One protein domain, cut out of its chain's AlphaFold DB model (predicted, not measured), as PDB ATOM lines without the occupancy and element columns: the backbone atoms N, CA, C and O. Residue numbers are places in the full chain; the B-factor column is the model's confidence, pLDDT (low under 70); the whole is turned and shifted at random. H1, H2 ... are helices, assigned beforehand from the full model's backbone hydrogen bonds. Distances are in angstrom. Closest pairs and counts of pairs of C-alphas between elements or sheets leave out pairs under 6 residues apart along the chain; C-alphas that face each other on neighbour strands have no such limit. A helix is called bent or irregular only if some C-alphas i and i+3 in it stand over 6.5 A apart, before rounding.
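Overview. This is residues 21 to 219 of the 227 residues of an uncharacterized protein of Candidatus Levybacteria bacterium RIFCSPHIGHO2_02_FULL_37_13 (UniProt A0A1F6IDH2). One very long helix, H1, makes the length of a rod; its first part, with residues 21 to 47, sticks out as a bare arm, and its later part is packed along one side by H6, which runs back beside it, while the nearly straight but kinked H4 runs along H6. Three short helices, H3, H7 and H8, pack crosswise on H1 near residues 52 to 62, and residues 161 to 166 stick out as a loop beyond H5. The printed part has 199 residues, with eight named helices in the order H1 to H8 and no named strand, and its class is all helix. It is extended, with a radius of gyration of the C-alphas of 27.2 A and spans of 106 by 34 by 27 A.

Along the chain. H1, residues 25 to 84, runs 88.0 A from C-alpha 25 at (45.518, 46.812, 146.445) to C-alpha 84 at (72.457, 20.623, 66.918). H2 is residues 94 to 97 and H3 residues 109 to 115. H4, residues 120 to 152, was assigned as one helix by its hydrogen bonds but is bent, with C-alphas 131 and 134 7.0 A apart. Its arms are H4a, residues 120 to 131, 15.6 A, and H4b, residues 134 to 152, 25.9 A. H5 is residues 157 to 160. H6, residues 168 to 201, is 51.9 A long and only just irregular, with C-alphas 193 and 196 6.7 A apart. H7 is residues 204 to 210, and H8, residues 212 to 218, ends at C-alpha 218 at (58.349, 28.916, 110.734).

Arrangement. H1 is the hub, touching four helices. With residues 54 to 58 alone it touches H3, about perpendicular at 89 degrees, the closest C-alphas being those of Ala 57 and Val 111, 5.4 A. H2 is close to H1 but not clearly touching, with Ile 75 and Asp 96 the closest C-alphas at 6.1 A. With residues 62 to 83 alone H1 touches H6, opposite ways at a shallow tilt of 33 degrees, only just short of steep; the closest C-alphas are those of Val 83 and Lys 178, 4.9 A. H4b touches H6, opposite ways at a shallow tilt of 7 degrees, closest at the C-alphas of Thr 137 and Val 187, 6.1 A. H1 and H4b are apart. H5 and H6 only just touch, with 3 pairs of C-alphas within 8 A, the closest those of Phe 158 and Ser 169, 7.1 A. H7 touches residues 55 to 62 of H1 at a steep tilt of 60 degrees, opposite ways, closest at the C-alphas of Glu 59 and Pro 204, 5.5 A. H8 only just touches H1, with 3 pairs of C-alphas within 8 A, closest at the C-alphas of Ile 52 and Leu 218, 7.2 A. Every O i to N i+4 pair is within hydrogen-bond range in H1, H4a, H4b, H7 and H8; H6 has 22 of 30, H3 1 of 3 beside 2 of 4 O i to N i+3 pairs, and H2 and H5 are too short for an O i to N i+4 pair.

Size, cuts and confidence. The two C-alphas farthest apart are those of Lys 21 and Lys 165, 105.8 A. The printed part has no cut, and the link from H2 to H3, 11 residues, is long. The mean pLDDT of the printed part is 82.5; residues 21 to 26, 87 to 92 and 153 to 171 are under 70.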
ATOM      1  N   LYS A  21      49.270  39.945 151.366       54.56
ATOM      2  CA  LYS A  21      48.783  41.110 152.133       54.56
ATOM      3  C   LYS A  21      48.119  42.102 151.176       54.56
ATOM      4  O   LYS A  21      48.645  42.288 150.092       54.56
ATOM      5  N   THR A  22      46.952  42.622 151.588       48.59
ATOM      6  CA  THR A  22      46.035  43.583 150.918       48.59
ATOM      7  C   THR A  22      45.290  43.091 149.665       48.59
ATOM      8  O   THR A  22      45.677  43.348 148.534       48.59
ATOM      9  N   LYS A  23      44.138  42.420 149.859       54.16
ATOM     10  CA  LYS A  23      43.256  41.909 148.781       54.16
ATOM     11  C   LYS A  23      42.734  42.980 147.799       54.16
ATOM     12  O   LYS A  23      42.433  42.620 146.669       54.16
ATOM     13  N   ILE A  24      42.611  44.245 148.214       52.72
ATOM     14  CA  ILE A  24      42.072  45.339 147.379       52.72
ATOM     15  C   ILE A  24      43.191  45.996 146.552       52.72
ATOM     16  O   ILE A  24      43.057  46.112 145.336       52.72
ATOM     17  N   ASP A  25      44.344  46.287 147.163       55.44
ATOM     18  CA  ASP A  25      45.518  46.812 146.445       55.44
ATOM     19  C   ASP A  25      46.136  45.769 145.496       55.44
ATOM     20  O   ASP A  25      46.595  46.108 144.406       55.44
ATOM     21  N   ASN A  26      46.052  44.475 145.838       62.28
ATOM     22  CA  ASN A  26      46.470  43.382 144.952       62.28
ATOM     23  C   ASN A  26      45.511  43.165 143.775       62.28
ATOM     24  O   ASN A  26      45.932  42.619 142.758       62.28
ATOM     25  N   PHE A  27      44.243  43.576 143.887       70.75
ATOM     26  CA  PHE A  27      43.293  43.489 142.777       70.75
ATOM     27  C   PHE A  27      43.591  44.557 141.720       70.75
ATOM     28  O   PHE A  27      43.751  44.229 140.546       70.75
ATOM     29  N   VAL A  28      43.756  45.816 142.141       75.81
ATOM     30  CA  VAL A  28      44.136  46.916 141.237       75.81
ATOM     31  C   VAL A  28      45.548  46.696 140.684       75.81
ATOM     32  O   VAL A  28      45.757  46.813 139.478       75.81
ATOM     33  N   GLY A  29      46.501  46.274 141.522       72.25
ATOM     34  CA  GLY A  29      47.846  45.895 141.082       72.25
ATOM     35  C   GLY A  29      47.846  44.715 140.104       72.25
ATOM     36  O   GLY A  29      48.557  44.749 139.104       72.25
ATOM     37  N   GLY A  30      47.004  43.704 140.333       77.94
ATOM     38  CA  GLY A  30      46.814  42.576 139.418       77.94
ATOM     39  C   GLY A  30      46.217  42.988 138.070       77.94
ATOM     40  O   GLY A  30      46.677  42.510 137.036       77.94
ATOM     41  N   LEU A  31      45.253  43.916 138.061       82.00
ATOM     42  CA  LEU A  31      44.691  44.492 136.835       82.00
ATOM     43  C   LEU A  31      45.729  45.302 136.049       82.00
ATOM     44  O   LEU A  31      45.833  45.136 134.836       82.00
ATOM     45  N   ILE A  32      46.528  46.131 136.727       80.75
ATOM     46  CA  ILE A  32      47.594  46.919 136.092       80.75
ATOM     47  C   ILE A  32      48.674  45.995 135.514       80.75
ATOM     48  O   ILE A  32      49.067  46.162 134.360       80.75
ATOM     49  N   ILE A  33      49.114  44.982 136.268       82.69
ATOM     50  CA  ILE A  33      50.081  43.983 135.784       82.69
ATOM     51  C   ILE A  33      49.502  43.209 134.596       82.69
ATOM     52  O   ILE A  33      50.203  43.012 133.609       82.69
ATOM     53  N   GLY A  34      48.228  42.811 134.653       84.44
ATOM     54  CA  GLY A  34      47.543  42.142 133.547       84.44
ATOM     55  C   GLY A  34      47.465  43.008 132.288       84.44
ATOM     56  O   GLY A  34      47.737  42.520 131.192       84.44
ATOM     57  N   ALA A  35      47.169  44.301 132.436       86.81
ATOM     58  CA  ALA A  35      47.138  45.254 131.329       86.81
ATOM     59  C   ALA A  35      48.529  45.462 130.707       86.81
ATOM     60  O   ALA A  35      48.670  45.396 129.486       86.81
ATOM     61  N   ILE A  36      49.568  45.643 131.532       84.25
ATOM     62  CA  ILE A  36      50.956  45.772 131.058       84.25
ATOM     63  C   ILE A  36      51.401  44.483 130.363       84.25
ATOM     64  O   ILE A  36      51.976  44.533 129.280       84.25
ATOM     65  N   PHE A  37      51.107  43.323 130.949       86.94
ATOM     66  CA  PHE A  37      51.452  42.029 130.369       86.94
ATOM     67  C   PHE A  37      50.746  41.793 129.029       86.94
ATOM     68  O   PHE A  37      51.387  41.365 128.072       86.94
ATOM     69  N   SER A  38      49.459  42.138 128.925       87.19
ATOM     70  CA  SER A  38      48.699  42.087 127.669       87.19
ATOM     71  C   SER A  38      49.328  42.977 126.594       87.19
ATOM     72  O   SER A  38      49.537  42.539 125.462       87.19
ATOM     73  N   LEU A  39      49.721  44.201 126.958       88.50
ATOM     74  CA  LEU A  39      50.388  45.129 126.050       88.50
ATOM     75  C   LEU A  39      51.754  44.597 125.586       88.50
ATOM     76  O   LEU A  39      52.052  44.638 124.394       88.50
ATOM     77  N   VAL A  40      52.551  44.030 126.497       86.88
ATOM     78  CA  VAL A  40      53.837  43.394 126.169       86.88
ATOM     79  C   VAL A  40      53.642  42.208 125.223       86.88
ATOM     80  O   VAL A  40      54.338  42.124 124.213       86.88
ATOM     81  N   ILE A  41      52.675  41.324 125.493       88.44
ATOM     82  CA  ILE A  41      52.355  40.200 124.599       88.44
ATOM     83  C   ILE A  41      51.934  40.705 123.223       88.44
ATOM     84  O   ILE A  41      52.371  40.148 122.217       88.44
ATOM     85  N   ASN A  42      51.112  41.751 123.158       89.25
ATOM     86  CA  ASN A  42      50.647  42.285 121.887       89.25
ATOM     87  C   ASN A  42      51.817  42.845 121.059       89.25
ATOM     88  O   ASN A  42      51.970  42.488 119.894       89.25
ATOM     89  N   ILE A  43      52.719  43.614 121.681       89.00
ATOM     90  CA  ILE A  43      53.943  44.108 121.026       89.00
ATOM     91  C   ILE A  43      54.797  42.943 120.516       89.00
ATOM     92  O   ILE A  43      55.214  42.952 119.358       89.00
ATOM     93  N   ILE A  44      55.039  41.926 121.349       85.94
ATOM     94  CA  ILE A  44      55.813  40.741 120.952       85.94
ATOM     95  C   ILE A  44      55.136  40.032 119.775       85.94
ATOM     96  O   ILE A  44      55.813  39.632 118.830       85.94
ATOM     97  N   THR A  45      53.810  39.907 119.802       87.88
ATOM     98  CA  THR A  45      53.035  39.227 118.758       87.88
ATOM     99  C   THR A  45      53.147  39.967 117.430       87.88
ATOM    100  O   THR A  45      53.503  39.347 116.431       87.88
ATOM    101  N   VAL A  46      52.932  41.285 117.423       89.50
ATOM    102  CA  VAL A  46      53.045  42.122 116.217       89.50
ATOM    103  C   VAL A  46      54.460  42.053 115.643       89.50
ATOM    104  O   VAL A  46      54.632  41.752 114.466       89.50
ATOM    105  N   ARG A  47      55.492  42.212 116.482       86.94
ATOM    106  CA  ARG A  47      56.894  42.093 116.047       86.94
ATOM    107  C   ARG A  47      57.218  40.717 115.474       86.94
ATOM    108  O   ARG A  47      57.914  40.605 114.470       86.94
ATOM    109  N   THR A  48      56.703  39.661 116.095       87.31
ATOM    110  CA  THR A  48      56.904  38.291 115.608       87.31
ATOM    111  C   THR A  48      56.232  38.088 114.251       87.31
ATOM    112  O   THR A  48      56.822  37.482 113.358       87.31
ATOM    113  N   GLN A  49      55.022  38.623 114.067       87.88
ATOM    114  CA  GLN A  49      54.307  38.572 112.792       87.88
ATOM    115  C   GLN A  49      55.035  39.345 111.687       87.88
ATOM    116  O   GLN A  49      55.142  38.827 110.574       87.88
ATOM    117  N   GLU A  50      55.584  40.527 111.979       88.50
ATOM    118  CA  GLU A  50      56.409  41.301 111.039       88.50
ATOM    119  C   GLU A  50      57.625  40.492 110.569       88.50
ATOM    120  O   GLU A  50      57.838  40.339 109.368       88.50
ATOM    121  N   VAL A  51      58.379  39.896 111.502       88.75
ATOM    122  CA  VAL A  51      59.563  39.078 111.184       88.75
ATOM    123  C   VAL A  51      59.198  37.864 110.324       88.75
ATOM    124  O   VAL A  51      59.875  37.574 109.338       88.75
ATOM    125  N   ILE A  52      58.112  37.163 110.663       88.75
ATOM    126  CA  ILE A  52      57.600  36.018 109.892       88.75
ATOM    127  C   ILE A  52      57.197  36.445 108.477       88.75
ATOM    128  O   ILE A  52      57.507  35.748 107.510       88.75
ATOM    129  N   THR A  53      56.500  37.573 108.352       90.56
ATOM    130  CA  THR A  53      55.985  38.077 107.072       90.56
ATOM    131  C   THR A  53      57.128  38.521 106.171       90.56
ATOM    132  O   THR A  53      57.202  38.071 105.029       90.56
ATOM    133  N   LYS A  54      58.079  39.290 106.718       91.44
ATOM    134  CA  LYS A  54      59.325  39.667 106.048       91.44
ATOM    135  C   LYS A  54      60.069  38.443 105.527       91.44
ATOM    136  O   LYS A  54      60.386  38.366 104.345       91.44
ATOM    137  N   GLN A  55      60.294  37.451 106.388       91.12
ATOM    138  CA  GLN A  55      61.025  36.244 106.013       91.12
ATOM    139  C   GLN A  55      60.343  35.494 104.859       91.12
ATOM    140  O   GLN A  55      61.001  35.104 103.899       91.12
ATOM    141  N   ARG A  56      59.017  35.327 104.913       89.81
ATOM    142  CA  ARG A  56      58.252  34.663 103.845       89.81
ATOM    143  C   ARG A  56      58.265  35.442 102.535       89.81
ATOM    144  O   ARG A  56      58.335  34.821 101.481       89.81
ATOM    145  N   ALA A  57      58.189  36.769 102.597       91.81
ATOM    146  CA  ALA A  57      58.261  37.629 101.422       91.81
ATOM    147  C   ALA A  57      59.609  37.471 100.703       91.81
ATOM    148  O   ALA A  57      59.643  37.238  99.496       91.81
ATOM    149  N   LEU A  58      60.714  37.500 101.453       92.88
ATOM    150  CA  LEU A  58      62.055  37.319 100.895       92.88
ATOM    151  C   LEU A  58      62.262  35.894 100.344       92.88
ATOM    152  O   LEU A  58      62.786  35.735  99.243       92.88
ATOM    153  N   GLU A  59      61.794  34.856 101.048       91.38
ATOM    154  CA  GLU A  59      61.823  33.466 100.551       91.38
ATOM    155  C   GLU A  59      60.986  33.282  99.275       91.38
ATOM    156  O   GLU A  59      61.360  32.512  98.387       91.38
ATOM    157  N   ALA A  60      59.866  33.997  99.148       92.00
ATOM    158  CA  ALA A  60      59.059  33.970  97.934       92.00
ATOM    159  C   ALA A  60      59.817  34.564  96.737       92.00
ATOM    160  O   ALA A  60      59.758  33.977  95.655       92.00
ATOM    161  N   ILE A  61      60.564  35.662  96.926       93.38
ATOM    162  CA  ILE A  61      61.447  36.192  95.874       93.38
ATOM    163  C   ILE A  61      62.522  35.163  95.520       93.38
ATOM    164  O   ILE A  61      62.722  34.870  94.345       93.38
ATOM    165  N   GLU A  62      63.211  34.591  96.513       92.62
ATOM    166  CA  GLU A  62      64.281  33.611  96.266       92.62
ATOM    167  C   GLU A  62      63.762  32.426  95.437       92.62
ATOM    168  O   GLU A  62      64.431  31.943  94.513       92.62
ATOM    169  N   ARG A  63      62.532  31.989  95.721       91.38
ATOM    170  CA  ARG A  63      61.851  30.949  94.954       91.38
ATOM    171  C   ARG A  63      61.523  31.392  93.531       91.38
ATOM    172  O   ARG A  63      61.748  30.610  92.613       91.38
ATOM    173  N   GLU A  64      61.000  32.597  93.330       92.38
ATOM    174  CA  GLU A  64      60.703  33.122  91.989       92.38
ATOM    175  C   GLU A  64      61.981  33.242  91.142       92.38
ATOM    176  O   GLU A  64      62.032  32.721  90.026       92.38
ATOM    177  N   ILE A  65      63.060  33.787  91.711       92.19
ATOM    178  CA  ILE A  65      64.398  33.820  91.101       92.19
ATOM    179  C   ILE A  65      64.845  32.403  90.714       92.19
ATOM    180  O   ILE A  65      65.258  32.169  89.576       92.19
ATOM    181  N   SER A  66      64.724  31.435  91.624       91.00
ATOM    182  CA  SER A  66      65.122  30.043  91.375       91.00
ATOM    183  C   SER A  66      64.277  29.364  90.291       91.00
ATOM    184  O   SER A  66      64.798  28.574  89.496       91.00
ATOM    185  N   LEU A  67      62.983  29.686  90.215       91.81
ATOM    186  CA  LEU A  67      62.103  29.225  89.143       91.81
ATOM    187  C   LEU A  67      62.533  29.815  87.800       91.81
ATOM    188  O   LEU A  67      62.651  29.066  86.833       91.81
ATOM    189  N   HIS A  68      62.857  31.109  87.745       93.38
ATOM    190  CA  HIS A  68      63.358  31.735  86.519       93.38
ATOM    191  C   HIS A  68      64.637  31.056  86.030       93.38
ATOM    192  O   HIS A  68      64.731  30.705  84.857       93.38
ATOM    193  N   PHE A  69      65.586  30.788  86.931       91.62
ATOM    194  CA  PHE A  69      66.812  30.061  86.599       91.62
ATOM    195  C   PHE A  69      66.537  28.668  86.037       91.62
ATOM    196  O   PHE A  69      67.105  28.283  85.015       91.62
ATOM    197  N   THR A  70      65.671  27.908  86.709       90.94
ATOM    198  CA  THR A  70      65.367  26.522  86.336       90.94
ATOM    199  C   THR A  70      64.663  26.467  84.985       90.94
ATOM    200  O   THR A  70      65.063  25.696  84.111       90.94
ATOM    201  N   SER A  71      63.666  27.330  84.772       91.88
ATOM    202  CA  SER A  71      62.972  27.461  83.492       91.88
ATOM    203  C   SER A  71      63.923  27.903  82.382       91.88
ATOM    204  O   SER A  71      63.977  27.249  81.343       91.88
ATOM    205  N   ALA A  72      64.731  28.944  82.607       92.31
ATOM    206  CA  ALA A  72      65.691  29.429  81.618       92.31
ATOM    207  C   ALA A  72      66.722  28.358  81.240       92.31
ATOM    208  O   ALA A  72      66.968  28.140  80.058       92.31
ATOM    209  N   SER A  73      67.266  27.640  82.225       91.38
ATOM    210  CA  SER A  73      68.231  26.558  81.996       91.38
ATOM    211  C   SER A  73      67.616  25.396  81.213       91.38
ATOM    212  O   SER A  73      68.248  24.848  80.313       91.38
ATOM    213  N   SER A  74      66.372  25.025  81.526       90.44
ATOM    214  CA  SER A  74      65.659  23.960  80.814       90.44
ATOM    215  C   SER A  74      65.441  24.311  79.339       90.44
ATOM    216  O   SER A  74      65.765  23.515  78.454       90.44
ATOM    217  N   ILE A  75      64.982  25.538  79.066       90.19
ATOM    218  CA  ILE A  75      64.765  26.018  77.696       90.19
ATOM    219  C   ILE A  75      66.100  26.171  76.964       90.19
ATOM    220  O   ILE A  75      66.195  25.795  75.802       90.19
ATOM    221  N   LEU A  76      67.150  26.654  77.631       91.50
ATOM    222  CA  LEU A  76      68.490  26.761  77.052       91.50
ATOM    223  C   LEU A  76      69.011  25.391  76.592       91.50
ATOM    224  O   LEU A  76      69.484  25.251  75.464       91.50
ATOM    225  N   ASN A  77      68.864  24.363  77.428       89.50
ATOM    226  CA  ASN A  77      69.234  22.990  77.080       89.50
ATOM    227  C   ASN A  77      68.377  22.440  75.931       89.50
ATOM    228  O   ASN A  77      68.873  21.721  75.061       89.50
ATOM    229  N   SER A  78      67.083  22.769  75.903       87.56
ATOM    230  CA  SER A  78      66.203  22.443  74.778       87.56
ATOM    231  C   SER A  78      66.685  23.110  73.484       87.56
ATOM    232  O   SER A  78      66.927  22.430  72.489       87.56
ATOM    233  N   ALA A  79      66.967  24.413  73.527       88.12
ATOM    234  CA  ALA A  79      67.465  25.196  72.404       88.12
ATOM    235  C   ALA A  79      68.772  24.644  71.831       88.12
ATOM    236  O   ALA A  79      68.892  24.475  70.619       88.12
ATOM    237  N   GLN A  80      69.734  24.293  72.685       87.69
ATOM    238  CA  GLN A  80      71.006  23.707  72.252       87.69
ATOM    239  C   GLN A  80      70.818  22.361  71.537       87.69
ATOM    240  O   GLN A  80      71.464  22.107  70.514       87.69
ATOM    241  N   ARG A  81      69.897  21.515  72.021       86.25
ATOM    242  CA  ARG A  81      69.536  20.258  71.343       86.25
ATOM    243  C   ARG A  81      68.917  20.512  69.970       86.25
ATOM    244  O   ARG A  81      69.264  19.825  69.020       86.25
ATOM    245  N   VAL A  82      68.057  21.521  69.844       84.44
ATOM    246  CA  VAL A  82      67.425  21.889  68.566       84.44
ATOM    247  C   VAL A  82      68.439  22.433  67.559       84.44
ATOM    248  O   VAL A  82      68.446  22.020  66.400       84.44
ATOM    249  N   VAL A  83      69.348  23.309  67.996       84.38
ATOM    250  CA  VAL A  83      70.401  23.882  67.140       84.38
ATOM    251  C   VAL A  83      71.296  22.787  66.543       84.38
ATOM    252  O   VAL A  83      71.664  22.852  65.366       84.38
ATOM    253  N   THR A  84      71.592  21.745  67.322       84.81
ATOM    254  CA  THR A  84      72.457  20.623  66.918       84.81
ATOM    255  C   THR A  84      71.716  19.471  66.231       84.81
ATOM    256  O   THR A  84      72.354  18.546  65.728       84.81
ATOM    257  N   ALA A  85      70.384  19.520  66.156       78.94
ATOM    258  CA  ALA A  85      69.577  18.449  65.589       78.94
ATOM    259  C   ALA A  85      69.782  18.288  64.069       78.94
ATOM    260  O   ALA A  85      70.040  19.253  63.340       78.94
ATOM    261  N   SER A  86      69.653  17.056  63.572       71.56
ATOM    262  CA  SER A  86      69.765  16.753  62.138       71.56
ATOM    263  C   SER A  86      68.484  17.112  61.373       71.56
ATOM    264  O   SER A  86      67.397  17.167  61.956       71.56
ATOM    265  N   SER A  87      68.586  17.280  60.049       64.38
ATOM    266  CA  SER A  87      67.463  17.647  59.163       64.38
ATOM    267  C   SER A  87      66.311  16.640  59.098       64.38
ATOM    268  O   SER A  87      65.261  16.930  58.535       64.38
ATOM    269  N   LYS A  88      66.479  15.452  59.691       59.03
ATOM    270  CA  LYS A  88      65.459  14.395  59.738       59.03
ATOM    271  C   LYS A  88      64.669  14.357  61.047       59.03
ATOM    272  O   LYS A  88      63.775  13.528  61.181       59.03
ATOM    273  N   SER A  89      65.028  15.181  62.026       60.47
ATOM    274  CA  SER A  89      64.387  15.169  63.343       60.47
ATOM    275  C   SER A  89      63.068  15.943  63.331       60.47
ATOM    276  O   SER A  89      62.972  16.998  62.716       60.47
ATOM    277  N   THR A  90      62.042  15.428  64.010       62.75
ATOM    278  CA  THR A  90      60.820  16.193  64.291       62.75
ATOM    279  C   THR A  90      61.027  16.994  65.559       62.75
ATOM    280  O   THR A  90      61.366  16.428  66.597       62.75
ATOM    281  N   ILE A  91      60.838  18.309  65.466       68.06
ATOM    282  CA  ILE A  91      61.090  19.230  66.567       68.06
ATOM    283  C   ILE A  91      59.797  19.975  66.883       68.06
ATOM    284  O   ILE A  91      59.282  20.712  66.049       68.06
ATOM    285  N   ASN A  92      59.278  19.782  68.094       69.19
ATOM    286  CA  ASN A  92      58.186  20.584  68.631       69.19
ATOM    287  C   ASN A  92      58.762  21.556  69.665       69.19
ATOM    288  O   ASN A  92      59.307  21.114  70.675       69.19
ATOM    289  N   ILE A  93      58.652  22.857  69.394       75.12
ATOM    290  CA  ILE A  93      59.171  23.927  70.261       75.12
ATOM    291  C   ILE A  93      58.086  24.904  70.721       75.12
ATOM    292  O   ILE A  93      58.402  25.868  71.412       75.12
ATOM    293  N   ASP A  94      56.816  24.687  70.356       70.75
ATOM    294  CA  ASP A  94      55.749  25.680  70.568       70.75
ATOM    295  C   ASP A  94      55.598  26.040  72.060       70.75
ATOM    296  O   ASP A  94      55.389  27.203  72.404       70.75
ATOM    297  N   GLY A  95      55.782  25.058  72.953       77.31
ATOM    298  CA  GLY A  95      55.779  25.271  74.403       77.31
ATOM    299  C   GLY A  95      56.978  26.081  74.903       77.31
ATOM    300  O   GLY A  95      56.799  27.008  75.686       77.31
ATOM    301  N   ASP A  96      58.184  25.782  74.419       83.94
ATOM    302  CA  ASP A  96      59.423  26.445  74.847       83.94
ATOM    303  C   ASP A  96      59.481  27.910  74.387       83.94
ATOM    304  O   ASP A  96      59.966  28.784  75.112       83.94
ATOM    305  N   MET A  97      58.946  28.187  73.197       83.94
ATOM    306  CA  MET A  97      58.921  29.520  72.592       83.94
ATOM    307  C   MET A  97      57.954  30.484  73.301       83.94
ATOM    308  O   MET A  97      58.189  31.695  73.331       83.94
ATOM    309  N   ALA A  98      56.887  29.963  73.915       86.06
ATOM    310  CA  ALA A  98      55.856  30.761  74.581       86.06
ATOM    311  C   ALA A  98      56.176  31.111  76.049       86.06
ATOM    312  O   ALA A  98      55.460  31.909  76.656       86.06
ATOM    313  N   ILE A  99      57.226  30.539  76.649       88.62
ATOM    314  CA  ILE A  99      57.519  30.754  78.074       88.62
ATOM    315  C   ILE A  99      57.953  32.199  78.338       88.62
ATOM    316  O   ILE A  99      58.800  32.759  77.640       88.62
ATOM    317  N   ARG A 100      57.392  32.783  79.401       92.88
ATOM    318  CA  ARG A 100      57.757  34.092  79.952       92.88
ATOM    319  C   ARG A 100      57.999  33.980  81.453       92.88
ATOM    320  O   ARG A 100      57.450  33.099  82.117       92.88
ATOM    321  N   PHE A 101      58.804  34.890  81.982       93.75
ATOM    322  CA  PHE A 101      59.146  34.956  83.398       93.75
ATOM    323  C   PHE A 101      58.163  35.862  84.141       93.75
ATOM    324  O   PHE A 101      57.892  36.980  83.711       93.75
ATOM    325  N   SER A 102      57.601  35.363  85.236       92.56
ATOM    326  CA  SER A 102      56.574  36.054  86.018       92.56
ATOM    327  C   SER A 102      57.217  36.963  87.060       92.56
ATOM    328  O   SER A 102      58.121  36.539  87.759       92.56
ATOM    329  N   THR A 103      56.687  38.166  87.241       93.44
ATOM    330  CA  THR A 103      57.104  39.097  88.305       93.44
ATOM    331  C   THR A 103      56.073  39.211  89.427       93.44
ATOM    332  O   THR A 103      56.142  40.117  90.242       93.44
ATOM    333  N   LYS A 104      55.101  38.292  89.505       90.81
ATOM    334  CA  LYS A 104      53.978  38.363  90.457       90.81
ATOM    335  C   LYS A 104      54.396  38.520  91.921       90.81
ATOM    336  O   LYS A 104      53.662  39.158  92.672       90.81
ATOM    337  N   VAL A 105      55.496  37.897  92.351       91.56
ATOM    338  CA  VAL A 105      55.989  38.071  93.726       91.56
ATOM    339  C   VAL A 105      56.627  39.446  93.884       91.56
ATOM    340  O   VAL A 105      56.330  40.135  94.855       91.56
ATOM    341  N   TRP A 106      57.459  39.849  92.925       91.75
ATOM    342  CA  TRP A 106      58.101  41.162  92.901       91.75
ATOM    343  C   TRP A 106      57.099  42.329  92.894       91.75
ATOM    344  O   TRP A 106      57.242  43.271  93.667       91.75
ATOM    345  N   ASP A 107      56.040  42.227  92.093       89.81
ATOM    346  CA  ASP A 107      55.019  43.270  91.928       89.81
ATOM    347  C   ASP A 107      54.097  43.413  93.158       89.81
ATOM    348  O   ASP A 107      53.234  44.291  93.210       89.81
ATOM    349  N   ASN A 108      54.251  42.552  94.170       89.44
ATOM    350  CA  ASN A 108      53.512  42.656  95.419       89.44
ATOM    351  C   ASN A 108      54.079  43.786  96.293       89.44
ATOM    352  O   ASN A 108      55.225  43.745  96.742       89.44
ATOM    353  N   THR A 109      53.241  44.766  96.627       84.56
ATOM    354  CA  THR A 109      53.627  45.935  97.433       84.56
ATOM    355  C   THR A 109      54.186  45.589  98.812       84.56
ATOM    356  O   THR A 109      54.993  46.347  99.343       84.56
ATOM    357  N   GLU A 110      53.778  44.469  99.415       82.75
ATOM    358  CA  GLU A 110      54.331  44.031 100.705       82.75
ATOM    359  C   GLU A 110      55.778  43.560 100.572       82.75
ATOM    360  O   GLU A 110      56.589  43.782 101.467       82.75
ATOM    361  N   VAL A 111      56.126  42.953  99.439       85.50
ATOM    362  CA  VAL A 111      57.476  42.459  99.170       85.50
ATOM    363  C   VAL A 111      58.445  43.630  99.001       85.50
ATOM    364  O   VAL A 111      59.514  43.628  99.610       85.50
ATOM    365  N   TYR A 112      58.031  44.668  98.268       82.31
ATOM    366  CA  TYR A 112      58.850  45.856  98.017       82.31
ATOM    367  C   TYR A 112      59.299  46.558  99.309       82.31
ATOM    368  O   TYR A 112      60.454  46.959  99.421       82.31
ATOM    369  N   LYS A 113      58.432  46.634 100.333       87.19
ATOM    370  CA  LYS A 113      58.774  47.232 101.641       87.19
ATOM    371  C   LYS A 113      59.992  46.565 102.281       87.19
ATOM    372  O   LYS A 113      60.860  47.246 102.816       87.19
ATOM    373  N   TYR A 114      60.067  45.239 102.206       89.88
ATOM    374  CA  TYR A 114      61.116  44.467 102.870       89.88
ATOM    375  C   TYR A 114      62.440  44.441 102.100       89.88
ATOM    376  O   TYR A 114      63.471  44.120 102.690       89.88
ATOM    377  N   ILE A 115      62.432  44.802 100.813       88.25
ATOM    378  CA  ILE A 115      63.631  44.840  99.962       88.25
ATOM    379  C   ILE A 115      64.522  46.048 100.261       88.25
ATOM    380  O   ILE A 115      65.736  45.970 100.092       88.25
ATOM    381  N   PHE A 116      63.975  47.133 100.805       84.31
ATOM    382  CA  PHE A 116      64.795  48.242 101.309       84.31
ATOM    383  C   PHE A 116      65.422  47.960 102.676       84.31
ATOM    384  O   PHE A 116      66.299  48.698 103.114       84.31
ATOM    385  N   GLU A 117      64.982  46.904 103.364       87.06
ATOM    386  CA  GLU A 117      65.489  46.534 104.687       87.06
ATOM    387  C   GLU A 117      66.583  45.454 104.649       87.06
ATOM    388  O   GLU A 117      67.003  44.976 105.709       87.06
ATOM    389  N   ILE A 118      66.987  45.001 103.460       89.94
ATOM    390  CA  ILE A 118      68.138  44.107 103.285       89.94
ATOM    391  C   ILE A 118      69.399  44.920 102.965       89.94
ATOM    392  O   ILE A 118      69.358  46.140 102.833       89.94
ATOM    393  N   ASP A 119      70.534  44.231 102.866       91.88
ATOM    394  CA  ASP A 119      71.802  44.834 102.462       91.88
ATOM    395  C   ASP A 119      71.658  45.640 101.145       91.88
ATOM    396  O   ASP A 119      71.110  45.099 100.176       91.88
ATOM    397  N   PRO A 120      72.131  46.905 101.082       91.69
ATOM    398  CA  PRO A 120      71.920  47.780  99.927       91.69
ATOM    399  C   PRO A 120      72.442  47.220  98.604       91.69
ATOM    400  O   PRO A 120      71.778  47.370  97.579       91.69
ATOM    401  N   ASP A 121      73.591  46.538  98.610       91.62
ATOM    402  CA  ASP A 121      74.141  45.939  97.390       91.62
ATOM    403  C   ASP A 121      73.234  44.816  96.885       91.62
ATOM    404  O   ASP A 121      73.007  44.663  95.686       91.62
ATOM    405  N   THR A 122      72.709  44.014  97.810       91.88
ATOM    406  CA  THR A 122      71.785  42.921  97.489       91.88
ATOM    407  C   THR A 122      70.451  43.464  96.982       91.88
ATOM    408  O   THR A 122      69.927  42.962  95.990       91.88
ATOM    409  N   SER A 123      69.938  44.522  97.614       92.38
ATOM    410  CA  SER A 123      68.737  45.245  97.185       92.38
ATOM    411  C   SER A 123      68.886  45.766  95.752       92.38
ATOM    412  O   SER A 123      68.088  45.419  94.885       92.38
ATOM    413  N   ALA A 124      69.986  46.466  95.455       91.56
ATOM    414  CA  ALA A 124      70.267  46.992  94.121       91.56
ATOM    415  C   ALA A 124      70.367  45.895  93.046       91.56
ATOM    416  O   ALA A 124      69.942  46.095  91.906       91.56
ATOM    417  N   LEU A 125      70.911  44.720  93.386       91.88
ATOM    418  CA  LEU A 125      70.968  43.582  92.467       91.88
ATOM    419  C   LEU A 125      69.579  42.997  92.176       91.88
ATOM    420  O   LEU A 125      69.302  42.660  91.022       91.88
ATOM    421  N   ILE A 126      68.712  42.879  93.186       93.06
ATOM    422  CA  ILE A 126      67.323  42.427  93.005       93.06
ATOM    423  C   ILE A 126      66.551  43.446  92.159       93.06
ATOM    424  O   ILE A 126      65.920  43.061  91.172       93.06
ATOM    425  N   ASP A 127      66.674  44.733  92.477       92.12
ATOM    426  CA  ASP A 127      66.051  45.826  91.728       92.12
ATOM    427  C   ASP A 127      66.506  45.836  90.268       92.12
ATOM    428  O   ASP A 127      65.686  45.928  89.359       92.12
ATOM    429  N   GLY A 128      67.807  45.684  90.002       91.69
ATOM    430  CA  GLY A 128      68.327  45.594  88.637       91.69
ATOM    431  C   GLY A 128      67.834  44.347  87.898       91.69
ATOM    432  O   GLY A 128      67.517  44.400  86.705       91.69
ATOM    433  N   TYR A 129      67.722  43.218  88.601       93.38
ATOM    434  CA  TYR A 129      67.203  41.979  88.032       93.38
ATOM    435  C   TYR A 129      65.737  42.126  87.593       93.38
ATOM    436  O   TYR A 129      65.406  41.805  86.449       93.38
ATOM    437  N   TYR A 130      64.872  42.662  88.452       93.44
ATOM    438  CA  TYR A 130      63.447  42.812  88.155       93.44
ATOM    439  C   TYR A 130      63.095  44.066  87.351       93.44
ATOM    440  O   TYR A 130      62.149  44.040  86.568       93.44
ATOM    441  N   GLY A 131      63.856  45.147  87.491       92.12
ATOM    442  CA  GLY A 131      63.639  46.402  86.773       92.12
ATOM    443  C   GLY A 131      64.208  46.403  85.355       92.12
ATOM    444  O   GLY A 131      63.701  47.121  84.494       92.12
ATOM    445  N   VAL A 132      65.241  45.596  85.084       91.88
ATOM    446  CA  VAL A 132      65.929  45.588  83.782       91.88
ATOM    447  C   VAL A 132      65.978  44.193  83.171       91.88
ATOM    448  O   VAL A 132      65.471  43.999  82.068       91.88
ATOM    449  N   VAL A 133      66.572  43.214  83.862       93.00
ATOM    450  CA  VAL A 133      66.887  41.905  83.257       93.00
ATOM    451  C   VAL A 133      65.621  41.148  82.859       93.00
ATOM    452  O   VAL A 133      65.502  40.737  81.704       93.00
ATOM    453  N   VAL A 134      64.667  40.974  83.778       94.44
ATOM    454  CA  VAL A 134      63.429  40.221  83.518       94.44
ATOM    455  C   VAL A 134      62.555  40.897  82.447       94.44
ATOM    456  O   VAL A 134      62.212  40.214  81.477       94.44
ATOM    457  N   PRO A 135      62.242  42.208  82.520       94.81
ATOM    458  CA  PRO A 135      61.444  42.880  81.495       94.81
ATOM    459  C   PRO A 135      62.100  42.847  80.115       94.81
ATOM    460  O   PRO A 135      61.435  42.552  79.122       94.81
ATOM    461  N   TYR A 136      63.412  43.095  80.046       94.12
ATOM    462  CA  TYR A 136      64.152  43.061  78.787       94.12
ATOM    463  C   TYR A 136      64.153  41.659  78.169       94.12
ATOM    464  O   TYR A 136      63.884  41.507  76.978       94.12
ATOM    465  N   THR A 137      64.386  40.630  78.990       94.50
ATOM    466  CA  THR A 137      64.338  39.221  78.575       94.50
ATOM    467  C   THR A 137      62.955  38.866  78.039       94.50
ATOM    468  O   THR A 137      62.841  38.372  76.922       94.50
ATOM    469  N   ASN A 138      61.891  39.168  78.789       95.69
ATOM    470  CA  ASN A 138      60.520  38.885  78.369       95.69
ATOM    471  C   ASN A 138      60.153  39.590  77.062       95.69
ATOM    472  O   ASN A 138      59.537  38.966  76.201       95.69
ATOM    473  N   ARG A 139      60.556  40.855  76.891       95.25
ATOM    474  CA  ARG A 139      60.320  41.599  75.650       95.25
ATOM    475  C   ARG A 139      60.994  40.923  74.456       95.25
ATOM    476  O   ARG A 139      60.334  40.685  73.453       95.25
ATOM    477  N   LEU A 140      62.275  40.571  74.573       94.31
ATOM    478  CA  LEU A 140      62.995  39.907  73.483       94.31
ATOM    479  C   LEU A 140      62.442  38.510  73.173       94.31
ATOM    480  O   LEU A 140      62.400  38.112  72.012       94.31
ATOM    481  N   LEU A 141      62.002  37.765  74.192       94.25
ATOM    482  CA  LEU A 141      61.332  36.480  73.988       94.25
ATOM    483  C   LEU A 141      59.987  36.649  73.272       94.25
ATOM    484  O   LEU A 141      59.648  35.826  72.425       94.25
ATOM    485  N   GLU A 142      59.243  37.713  73.576       94.38
ATOM    486  CA  GLU A 142      57.988  38.039  72.895       94.38
ATOM    487  C   GLU A 142      58.203  38.413  71.431       94.38
ATOM    488  O   GLU A 142      57.540  37.868  70.550       94.38
ATOM    489  N   GLU A 143      59.181  39.273  71.157       93.06
ATOM    490  CA  GLU A 143      59.566  39.639  69.794       93.06
ATOM    491  C   GLU A 143      60.015  38.403  68.997       93.06
ATOM    492  O   GLU A 143      59.523  38.169  67.892       93.06
ATOM    493  N   ASN A 144      60.873  37.556  69.581       92.25
ATOM    494  CA  ASN A 144      61.312  36.307  68.957       92.25
ATOM    495  C   ASN A 144      60.135  35.361  68.682       92.25
ATOM    496  O   ASN A 144      60.041  34.785  67.600       92.25
ATOM    497  N   TYR A 145      59.214  35.216  69.637       91.19
ATOM    498  CA  TYR A 145      58.035  34.370  69.474       91.19
ATOM    499  C   TYR A 145      57.094  34.886  68.383       91.19
ATOM    500  O   TYR A 145      56.590  34.093  67.591       91.19
ATOM    501  N   SER A 146      56.887  36.201  68.302       89.94
ATOM    502  CA  SER A 146      56.065  36.829  67.265       89.94
ATOM    503  C   SER A 146      56.652  36.615  65.865       89.94
ATOM    504  O   SER A 146      55.931  36.221  64.941       89.94
ATOM    505  N   ILE A 147      57.972  36.789  65.718       87.12
ATOM    506  CA  ILE A 147      58.699  36.518  64.470       87.12
ATOM    507  C   ILE A 147      58.595  35.035  64.108       87.12
ATOM    508  O   ILE A 147      58.193  34.705  62.991       87.12
ATOM    509  N   TYR A 148      58.895  34.145  65.060       85.56
ATOM    510  CA  TYR A 148      58.765  32.702  64.877       85.56
ATOM    511  C   TYR A 148      57.362  32.344  64.404       85.56
ATOM    512  O   TYR A 148      57.226  31.703  63.371       85.56
ATOM    513  N   LYS A 149      56.315  32.806  65.089       84.81
ATOM    514  CA  LYS A 149      54.931  32.497  64.731       84.81
ATOM    515  C   LYS A 149      54.594  32.976  63.317       84.81
ATOM    516  O   LYS A 149      54.079  32.201  62.521       84.81
ATOM    517  N   THR A 150      54.970  34.203  62.968       83.69
ATOM    518  CA  THR A 150      54.699  34.782  61.640       83.69
ATOM    519  C   THR A 150      55.356  33.987  60.509       83.69
ATOM    520  O   THR A 150      54.754  33.797  59.454       83.69
ATOM    521  N   ILE A 151      56.586  33.512  60.721       78.25
ATOM    522  CA  ILE A 151      57.376  32.839  59.681       78.25
ATOM    523  C   ILE A 151      57.127  31.318  59.674       78.25
ATOM    524  O   ILE A 151      57.128  30.696  58.613       78.25
ATOM    525  N   TYR A 152      56.891  30.708  60.837       72.75
ATOM    526  CA  TYR A 152      56.800  29.257  61.019       72.75
ATOM    527  C   TYR A 152      55.367  28.703  60.987       72.75
ATOM    528  O   TYR A 152      55.167  27.553  60.605       72.75
ATOM    529  N   GLU A 153      54.341  29.477  61.343       68.06
ATOM    530  CA  GLU A 153      52.947  29.004  61.280       68.06
ATOM    531  C   GLU A 153      52.537  28.538  59.859       68.06
ATOM    532  O   GLU A 153      51.912  27.480  59.745       68.06
ATOM    533  N   PRO A 154      53.003  29.179  58.763       66.19
ATOM    534  CA  PRO A 154      52.866  28.653  57.397       66.19
ATOM    535  C   PRO A 154      53.706  27.394  57.091       66.19
ATOM    536  O   PRO A 154      53.386  26.668  56.152       66.19
ATOM    537  N   CYS A 155      54.768  27.118  57.861       68.12
ATOM    538  CA  CYS A 155      55.610  25.913  57.759       68.12
ATOM    539  C   CYS A 155      54.988  24.682  58.449       68.12
ATOM    540  O   CYS A 155      55.271  23.545  58.063       68.12
ATOM    541  N   LYS A 156      54.130  24.887  59.458       59.75
ATOM    542  CA  LYS A 156      53.502  23.831  60.275       59.75
ATOM    543  C   LYS A 156      52.767  22.728  59.480       59.75
ATOM    544  O   LYS A 156      52.903  21.562  59.859       59.75
ATOM    545  N   PRO A 157      52.073  23.004  58.352       52.72
ATOM    546  CA  PRO A 157      51.371  21.969  57.589       52.72
ATOM    547  C   PRO A 157      52.296  20.926  56.940       52.72
ATOM    548  O   PRO A 157      51.825  19.855  56.578       52.72
ATOM    549  N   PHE A 158      53.601  21.179  56.790       49.91
ATOM    550  CA  PHE A 158      54.507  20.240  56.111       49.91
ATOM    551  C   PHE A 158      55.069  19.130  57.012       49.91
ATOM    552  O   PHE A 158      55.548  18.123  56.490       49.91
ATOM    553  N   TYR A 159      54.986  19.272  58.340       45.94
ATOM    554  CA  TYR A 159      55.541  18.299  59.291       45.94
ATOM    555  C   TYR A 159      54.543  17.213  59.723       45.94
ATOM    556  O   TYR A 159      54.951  16.083  59.979       45.94
ATOM    557  N   GLU A 160      53.243  17.526  59.768       42.62
ATOM    558  CA  GLU A 160      52.197  16.577  60.190       42.62
ATOM    559  C   GLU A 160      51.497  15.866  59.012       42.62
ATOM    560  O   GLU A 160      51.037  14.737  59.168       42.62
ATOM    561  N   LEU A 161      51.451  16.466  57.812       42.28
ATOM    562  CA  LEU A 161      50.668  15.936  56.676       42.28
ATOM    563  C   LEU A 161      51.438  15.026  55.707       42.28
ATOM    564  O   LEU A 161      50.822  14.422  54.829       42.28
ATOM    565  N   ILE A 162      52.762  14.890  55.830       43.78
ATOM    566  CA  ILE A 162      53.568  14.118  54.871       43.78
ATOM    567  C   ILE A 162      54.334  12.999  55.581       43.78
ATOM    568  O   ILE A 162      55.563  12.942  55.599       43.78
ATOM    569  N   SER A 163      53.586  12.029  56.104       43.34
ATOM    570  CA  SER A 163      54.104  10.669  56.275       43.34
ATOM    571  C   SER A 163      54.416  10.083  54.886       43.34
ATOM    572  O   SER A 163      53.555   9.468  54.263       43.34
ATOM    573  N   GLY A 164      55.631  10.303  54.362       49.22
ATOM    574  CA  GLY A 164      56.178   9.487  53.262       49.22
ATOM    575  C   GLY A 164      56.685  10.166  51.978       49.22
ATOM    576  O   GLY A 164      57.012   9.443  51.039       49.22
ATOM    577  N   LYS A 165      56.823  11.496  51.879       45.25
ATOM    578  CA  LYS A 165      57.492  12.145  50.724       45.25
ATOM    579  C   LYS A 165      58.591  13.122  51.164       45.25
ATOM    580  O   LYS A 165      58.429  13.864  52.124       45.25
ATOM    581  N   LYS A 166      59.736  13.052  50.468       50.41
ATOM    582  CA  LYS A 166      61.010  13.732  50.789       50.41
ATOM    583  C   LYS A 166      60.846  15.264  50.847       50.41
ATOM    584  O   LYS A 166      60.300  15.810  49.889       50.41
ATOM    585  N   PRO A 167      61.340  15.970  51.885       47.66
ATOM    586  CA  PRO A 167      60.895  17.333  52.136       47.66
ATOM    587  C   PRO A 167      61.999  18.375  51.891       47.66
ATOM    588  O   PRO A 167      62.809  18.647  52.767       47.66
ATOM    589  N   GLN A 168      61.993  19.032  50.730       47.69
ATOM    590  CA  GLN A 168      62.763  20.276  50.535       47.69
ATOM    591  C   GLN A 168      62.217  21.436  51.396       47.69
ATOM    592  O   GLN A 168      62.965  22.321  51.788       47.69
ATOM    593  N   SER A 169      60.929  21.400  51.764       50.38
ATOM    594  CA  SER A 169      60.298  22.377  52.669       50.38
ATOM    595  C   SER A 169      60.724  22.230  54.138       50.38
ATOM    596  O   SER A 169      60.433  23.116  54.933       50.38
ATOM    597  N   ASN A 170      61.378  21.130  54.526       60.22
ATOM    598  CA  ASN A 170      61.777  20.890  55.916       60.22
ATOM    599  C   ASN A 170      63.072  21.642  56.269       60.22
ATOM    600  O   ASN A 170      63.162  22.231  57.338       60.22
ATOM    601  N   GLU A 171      64.039  21.711  55.353       65.88
ATOM    602  CA  GLU A 171      65.341  22.333  55.637       65.88
ATOM    603  C   GLU A 171      65.222  23.837  55.926       65.88
ATOM    604  O   GLU A 171      65.696  24.282  56.968       65.88
ATOM    605  N   ASN A 172      64.487  24.599  55.105       71.62
ATOM    606  CA  ASN A 172      64.273  26.035  55.344       71.62
ATOM    607  C   ASN A 172      63.509  26.302  56.656       71.62
ATOM    608  O   ASN A 172      63.863  27.196  57.423       71.62
ATOM    609  N   CYS A 173      62.468  25.515  56.947       75.12
ATOM    610  CA  CYS A 173      61.700  25.661  58.185       75.12
ATOM    611  C   CYS A 173      62.532  25.257  59.416       75.12
ATOM    612  O   CYS A 173      62.424  25.881  60.470       75.12
ATOM    613  N   LEU A 174      63.414  24.263  59.280       77.06
ATOM    614  CA  LEU A 174      64.364  23.885  60.318       77.06
ATOM    615  C   LEU A 174      65.417  24.972  60.555       77.06
ATOM    616  O   LEU A 174      65.774  25.216  61.704       77.06
ATOM    617  N   GLU A 175      65.904  25.649  59.515       80.94
ATOM    618  CA  GLU A 175      66.798  26.801  59.678       80.94
ATOM    619  C   GLU A 175      66.121  27.937  60.456       80.94
ATOM    620  O   GLU A 175      66.730  28.491  61.372       80.94
ATOM    621  N   ILE A 176      64.843  28.217  60.180       81.88
ATOM    622  CA  ILE A 176      64.041  29.195  60.935       81.88
ATOM    623  C   ILE A 176      63.892  28.775  62.405       81.88
ATOM    624  O   ILE A 176      64.114  29.594  63.304       81.88
ATOM    625  N   ILE A 177      63.570  27.502  62.668       84.00
ATOM    626  CA  ILE A 177      63.511  26.938  64.028       84.00
ATOM    627  C   ILE A 177      64.856  27.121  64.740       84.00
ATOM    628  O   ILE A 177      64.908  27.621  65.863       84.00
ATOM    629  N   LYS A 178      65.960  26.732  64.094       87.00
ATOM    630  CA  LYS A 178      67.304  26.810  64.675       87.00
ATOM    631  C   LYS A 178      67.722  28.248  64.940       87.00
ATOM    632  O   LYS A 178      68.298  28.513  65.992       87.00
ATOM    633  N   GLY A 179      67.413  29.170  64.030       88.44
ATOM    634  CA  GLY A 179      67.645  30.600  64.211       88.44
ATOM    635  C   GLY A 179      66.877  31.150  65.412       88.44
ATOM    636  O   GLY A 179      67.477  31.759  66.297       88.44
ATOM    637  N   SER A 180      65.581  30.842  65.494       89.31
ATOM    638  CA  SER A 180      64.706  31.275  66.592       89.31
ATOM    639  C   SER A 180      65.166  30.711  67.939       89.31
ATOM    640  O   SER A 180      65.269  31.454  68.912       89.31
ATOM    641  N   MET A 181      65.533  29.427  67.999       90.00
ATOM    642  CA  MET A 181      66.065  28.802  69.217       90.00
ATOM    643  C   MET A 181      67.471  29.301  69.568       90.00
ATOM    644  O   MET A 181      67.802  29.417  70.746       90.00
ATOM    645  N   SER A 182      68.305  29.645  68.583       91.12
ATOM    646  CA  SER A 182      69.608  30.271  68.837       91.12
ATOM    647  C   SER A 182      69.446  31.655  69.467       91.12
ATOM    648  O   SER A 182      70.140  31.973  70.435       91.12
ATOM    649  N   LEU A 183      68.496  32.459  68.976       90.62
ATOM    650  CA  LEU A 183      68.159  33.744  69.585       90.62
ATOM    651  C   LEU A 183      67.573  33.553  70.991       90.62
ATOM    652  O   LEU A 183      68.051  34.192  71.928       90.62
ATOM    653  N   GLN A 184      66.633  32.616  71.159       91.25
ATOM    654  CA  GLN A 184      66.069  32.225  72.458       91.25
ATOM    655  C   GLN A 184      67.188  31.906  73.463       91.25
ATOM    656  O   GLN A 184      67.224  32.467  74.554       91.25
ATOM    657  N   ALA A 185      68.149  31.059  73.077       91.44
ATOM    658  CA  ALA A 185      69.284  30.670  73.910       91.44
ATOM    659  C   ALA A 185      70.151  31.867  74.329       91.44
ATOM    660  O   ALA A 185      70.508  31.994  75.499       91.44
ATOM    661  N   ARG A 186      70.466  32.774  73.394       91.31
ATOM    662  CA  ARG A 186      71.255  33.983  73.686       91.31
ATOM    663  C   ARG A 186      70.550  34.898  74.681       91.31
ATOM    664  O   ARG A 186      71.191  35.410  75.592       91.31
ATOM    665  N   VAL A 187      69.242  35.084  74.519       91.06
ATOM    666  CA  VAL A 187      68.430  35.905  75.422       91.06
ATOM    667  C   VAL A 187      68.362  35.269  76.813       91.06
ATOM    668  O   VAL A 187      68.576  35.949  77.811       91.06
ATOM    669  N   LEU A 188      68.148  33.954  76.892       92.62
ATOM    670  CA  LEU A 188      68.071  33.222  78.159       92.62
ATOM    671  C   LEU A 188      69.401  33.171  78.917       92.62
ATOM    672  O   LEU A 188      69.391  33.178  80.149       92.62
ATOM    673  N   ASN A 189      70.537  33.177  78.210       89.25
ATOM    674  CA  ASN A 189      71.854  33.270  78.842       89.25
ATOM    675  C   ASN A 189      71.992  34.530  79.703       89.25
ATOM    676  O   ASN A 189      72.586  34.450  80.772       89.25
ATOM    677  N   LEU A 190      71.379  35.656  79.315       84.19
ATOM    678  CA  LEU A 190      71.396  36.877  80.130       84.19
ATOM    679  C   LEU A 190      70.785  36.644  81.517       84.19
ATOM    680  O   LEU A 190      71.288  37.155  82.516       84.19
ATOM    681  N   LEU A 191      69.714  35.851  81.586       86.56
ATOM    682  CA  LEU A 191      69.057  35.516  82.844       86.56
ATOM    683  C   LEU A 191      69.909  34.531  83.654       86.56
ATOM    684  O   LEU A 191      70.108  34.728  84.852       86.56
ATOM    685  N   VAL A 192      70.459  33.502  83.002       88.94
ATOM    686  CA  VAL A 192      71.293  32.470  83.641       88.94
ATOM    687  C   VAL A 192      72.611  33.036  84.180       88.94
ATOM    688  O   VAL A 192      73.015  32.663  85.275       88.94
ATOM    689  N   GLU A 193      73.269  33.954  83.470       86.88
ATOM    690  CA  GLU A 193      74.572  34.515  83.863       86.88
ATOM    691  C   GLU A 193      74.488  35.496  85.037       86.88
ATOM    692  O   GLU A 193      75.448  35.632  85.796       86.88
ATOM    693  N   LYS A 194      73.350  36.176  85.222       79.69
ATOM    694  CA  LYS A 194      73.151  37.140  86.323       79.69
ATOM    695  C   LYS A 194      72.727  36.485  87.639       79.69
ATOM    696  O   LYS A 194      72.905  37.056  88.712       79.69
ATOM    697  N   GLN A 195      72.220  35.260  87.573       81.38
ATOM    698  CA  GLN A 195      71.716  34.509  88.722       81.38
ATOM    699  C   GLN A 195      72.774  34.085  89.759       81.38
ATOM    700  O   GLN A 195      72.467  34.151  90.947       81.38
ATOM    701  N   PRO A 196      74.003  33.651  89.409       83.94
ATOM    702  CA  PRO A 196      74.974  33.168  90.390       83.94
ATOM    703  C   PRO A 196      75.378  34.212  91.429       83.94
ATOM    704  O   PRO A 196      75.553  33.867  92.595       83.94
ATOM    705  N   GLU A 197      75.537  35.472  91.025       84.50
ATOM    706  CA  GLU A 197      75.879  36.562  91.944       84.50
ATOM    707  C   GLU A 197      74.710  36.886  92.875       84.50
ATOM    708  O   GLU A 197      74.888  36.930  94.093       84.50
ATOM    709  N   LEU A 198      73.509  37.019  92.302       85.88
ATOM    710  CA  LEU A 198      72.286  37.276  93.052       85.88
ATOM    711  C   LEU A 198      72.028  36.170  94.072       85.88
ATOM    712  O   LEU A 198      71.816  36.455  95.243       85.88
ATOM    713  N   ARG A 199      72.138  34.906  93.647       83.06
ATOM    714  CA  ARG A 199      71.983  33.753  94.531       83.06
ATOM    715  C   ARG A 199      73.016  33.818  95.643       83.06
ATOM    716  O   ARG A 199      72.597  33.836  96.778       83.06
ATOM    717  N   LYS A 200      74.318  33.977  95.363       86.81
ATOM    718  CA  LYS A 200      75.368  34.032  96.409       86.81
ATOM    719  C   LYS A 200      75.094  35.035  97.537       86.81
ATOM    720  O   LYS A 200      75.487  34.761  98.671       86.81
ATOM    721  N   LYS A 201      74.503  36.192  97.224       87.62
ATOM    722  CA  LYS A 201      74.211  37.250  98.205       87.62
ATOM    723  C   LYS A 201      72.815  37.130  98.824       87.62
ATOM    724  O   LYS A 201      72.648  37.450  99.994       87.62
ATOM    725  N   PHE A 202      71.829  36.651  98.070       91.81
ATOM    726  CA  PHE A 202      70.432  36.597  98.486       91.81
ATOM    727  C   PHE A 202      69.989  35.161  98.791       91.81
ATOM    728  O   PHE A 202      69.608  34.403  97.897       91.81
ATOM    729  N   HIS A 203      70.028  34.802 100.076       89.62
ATOM    730  CA  HIS A 203      69.709  33.457 100.566       89.62
ATOM    731  C   HIS A 203      68.803  33.450 101.814       89.62
ATOM    732  O   HIS A 203      69.143  32.802 102.813       89.62
ATOM    733  N   PRO A 204      67.637  34.117 101.787       89.25
ATOM    734  CA  PRO A 204      66.761  34.209 102.953       89.25
ATOM    735  C   PRO A 204      66.377  32.830 103.511       89.25
ATOM    736  O   PRO A 204      66.369  32.652 104.731       89.25
ATOM    737  N   THR A 205      66.165  31.815 102.667       87.31
ATOM    738  CA  THR A 205      65.882  30.442 103.124       87.31
ATOM    739  C   THR A 205      67.024  29.877 103.974       87.31
ATOM    740  O   THR A 205      66.796  29.228 105.001       87.31
ATOM    741  N   ARG A 206      68.277  30.135 103.579       85.94
ATOM    742  CA  ARG A 206      69.463  29.704 104.330       85.94
ATOM    743  C   ARG A 206      69.595  30.476 105.641       85.94
ATOM    744  O   ARG A 206      69.906  29.867 106.665       85.94
ATOM    745  N   ASP A 207      69.323  31.775 105.627       85.69
ATOM    746  CA  ASP A 207      69.381  32.626 106.818       85.69
ATOM    747  C   ASP A 207      68.375  32.172 107.877       85.69
ATOM    748  O   ASP A 207      68.718  32.029 109.057       85.69
ATOM    749  N   ARG A 208      67.158  31.809 107.448       85.00
ATOM    750  CA  ARG A 208      66.178  31.176 108.330       85.00
ATOM    751  C   ARG A 208      66.702  29.885 108.932       85.00
ATOM    752  O   ARG A 208      66.610  29.724 110.145       85.00
ATOM    753  N   LEU A 209      67.232  28.974 108.114       84.75
ATOM    754  CA  LEU A 209      67.750  27.687 108.588       84.75
ATOM    755  C   LEU A 209      68.921  27.834 109.570       84.75
ATOM    756  O   LEU A 209      69.115  26.974 110.428       84.75
ATOM    757  N   ASN A 210      69.696  28.910 109.472       86.44
ATOM    758  CA  ASN A 210      70.789  29.177 110.402       86.44
ATOM    759  C   ASN A 210      70.284  29.784 111.724       86.44
ATOM    760  O   ASN A 210      70.858  29.534 112.786       86.44
ATOM    761  N   SER A 211      69.164  30.508 111.706       84.94
ATOM    762  CA  SER A 211      68.571  31.115 112.901       84.94
ATOM    763  C   SER A 211      67.741  30.114 113.715       84.94
ATOM    764  O   SER A 211      66.807  29.491 113.218       84.94
ATOM    765  N   PHE A 212      68.065  29.943 115.002       85.38
ATOM    766  CA  PHE A 212      67.282  29.091 115.913       85.38
ATOM    767  C   PHE A 212      65.830  29.575 116.050       85.38
ATOM    768  O   PHE A 212      64.894  28.786 115.934       85.38
ATOM    769  N   TRP A 213      65.642  30.883 116.240       83.62
ATOM    770  CA  TRP A 213      64.323  31.479 116.443       83.62
ATOM    771  C   TRP A 213      63.440  31.385 115.199       83.62
ATOM    772  O   TRP A 213      62.273  31.016 115.307       83.62
ATOM    773  N   LEU A 214      63.988  31.656 114.012       83.00
ATOM    774  CA  LEU A 214      63.206  31.585 112.775       83.00
ATOM    775  C   LEU A 214      62.815  30.144 112.430       83.00
ATOM    776  O   LEU A 214      61.688  29.912 111.998       83.00
ATOM    777  N   ARG A 215      63.698  29.168 112.676       84.62
ATOM    778  CA  ARG A 215      63.364  27.738 112.555       84.62
ATOM    779  C   ARG A 215      62.207  27.335 113.456       84.62
ATOM    780  O   ARG A 215      61.264  26.707 112.984       84.62
ATOM    781  N   LEU A 216      62.248  27.739 114.726       84.06
ATOM    782  CA  LEU A 216      61.188  27.434 115.685       84.06
ATOM    783  C   LEU A 216      59.837  28.029 115.254       84.06
ATOM    784  O   LEU A 216      58.815  27.356 115.345       84.06
ATOM    785  N   LEU A 217      59.836  29.275 114.772       83.31
ATOM    786  CA  LEU A 217      58.618  30.013 114.422       83.31
ATOM    787  C   LEU A 217      57.986  29.577 113.091       83.31
ATOM    788  O   LEU A 217      56.766  29.613 112.948       83.31
ATOM    789  N   LEU A 218      58.801  29.200 112.105       81.38
ATOM    790  CA  LEU A 218      58.349  28.916 110.734       81.38
ATOM    791  C   LEU A 218      58.374  27.424 110.375       81.38
ATOM    792  O   LEU A 218      57.746  27.025 109.396       81.38
ATOM    793  N   GLY A 219      59.071  26.602 111.163       77.69
ATOM    794  CA  GLY A 219      59.184  25.158 110.988       77.69
ATOM    795  C   GLY A 219      60.166  24.725 109.892       77.69
ATOM    796  O   GLY A 219      60.236  25.300 108.805       77.69
TER     797      GLY A 219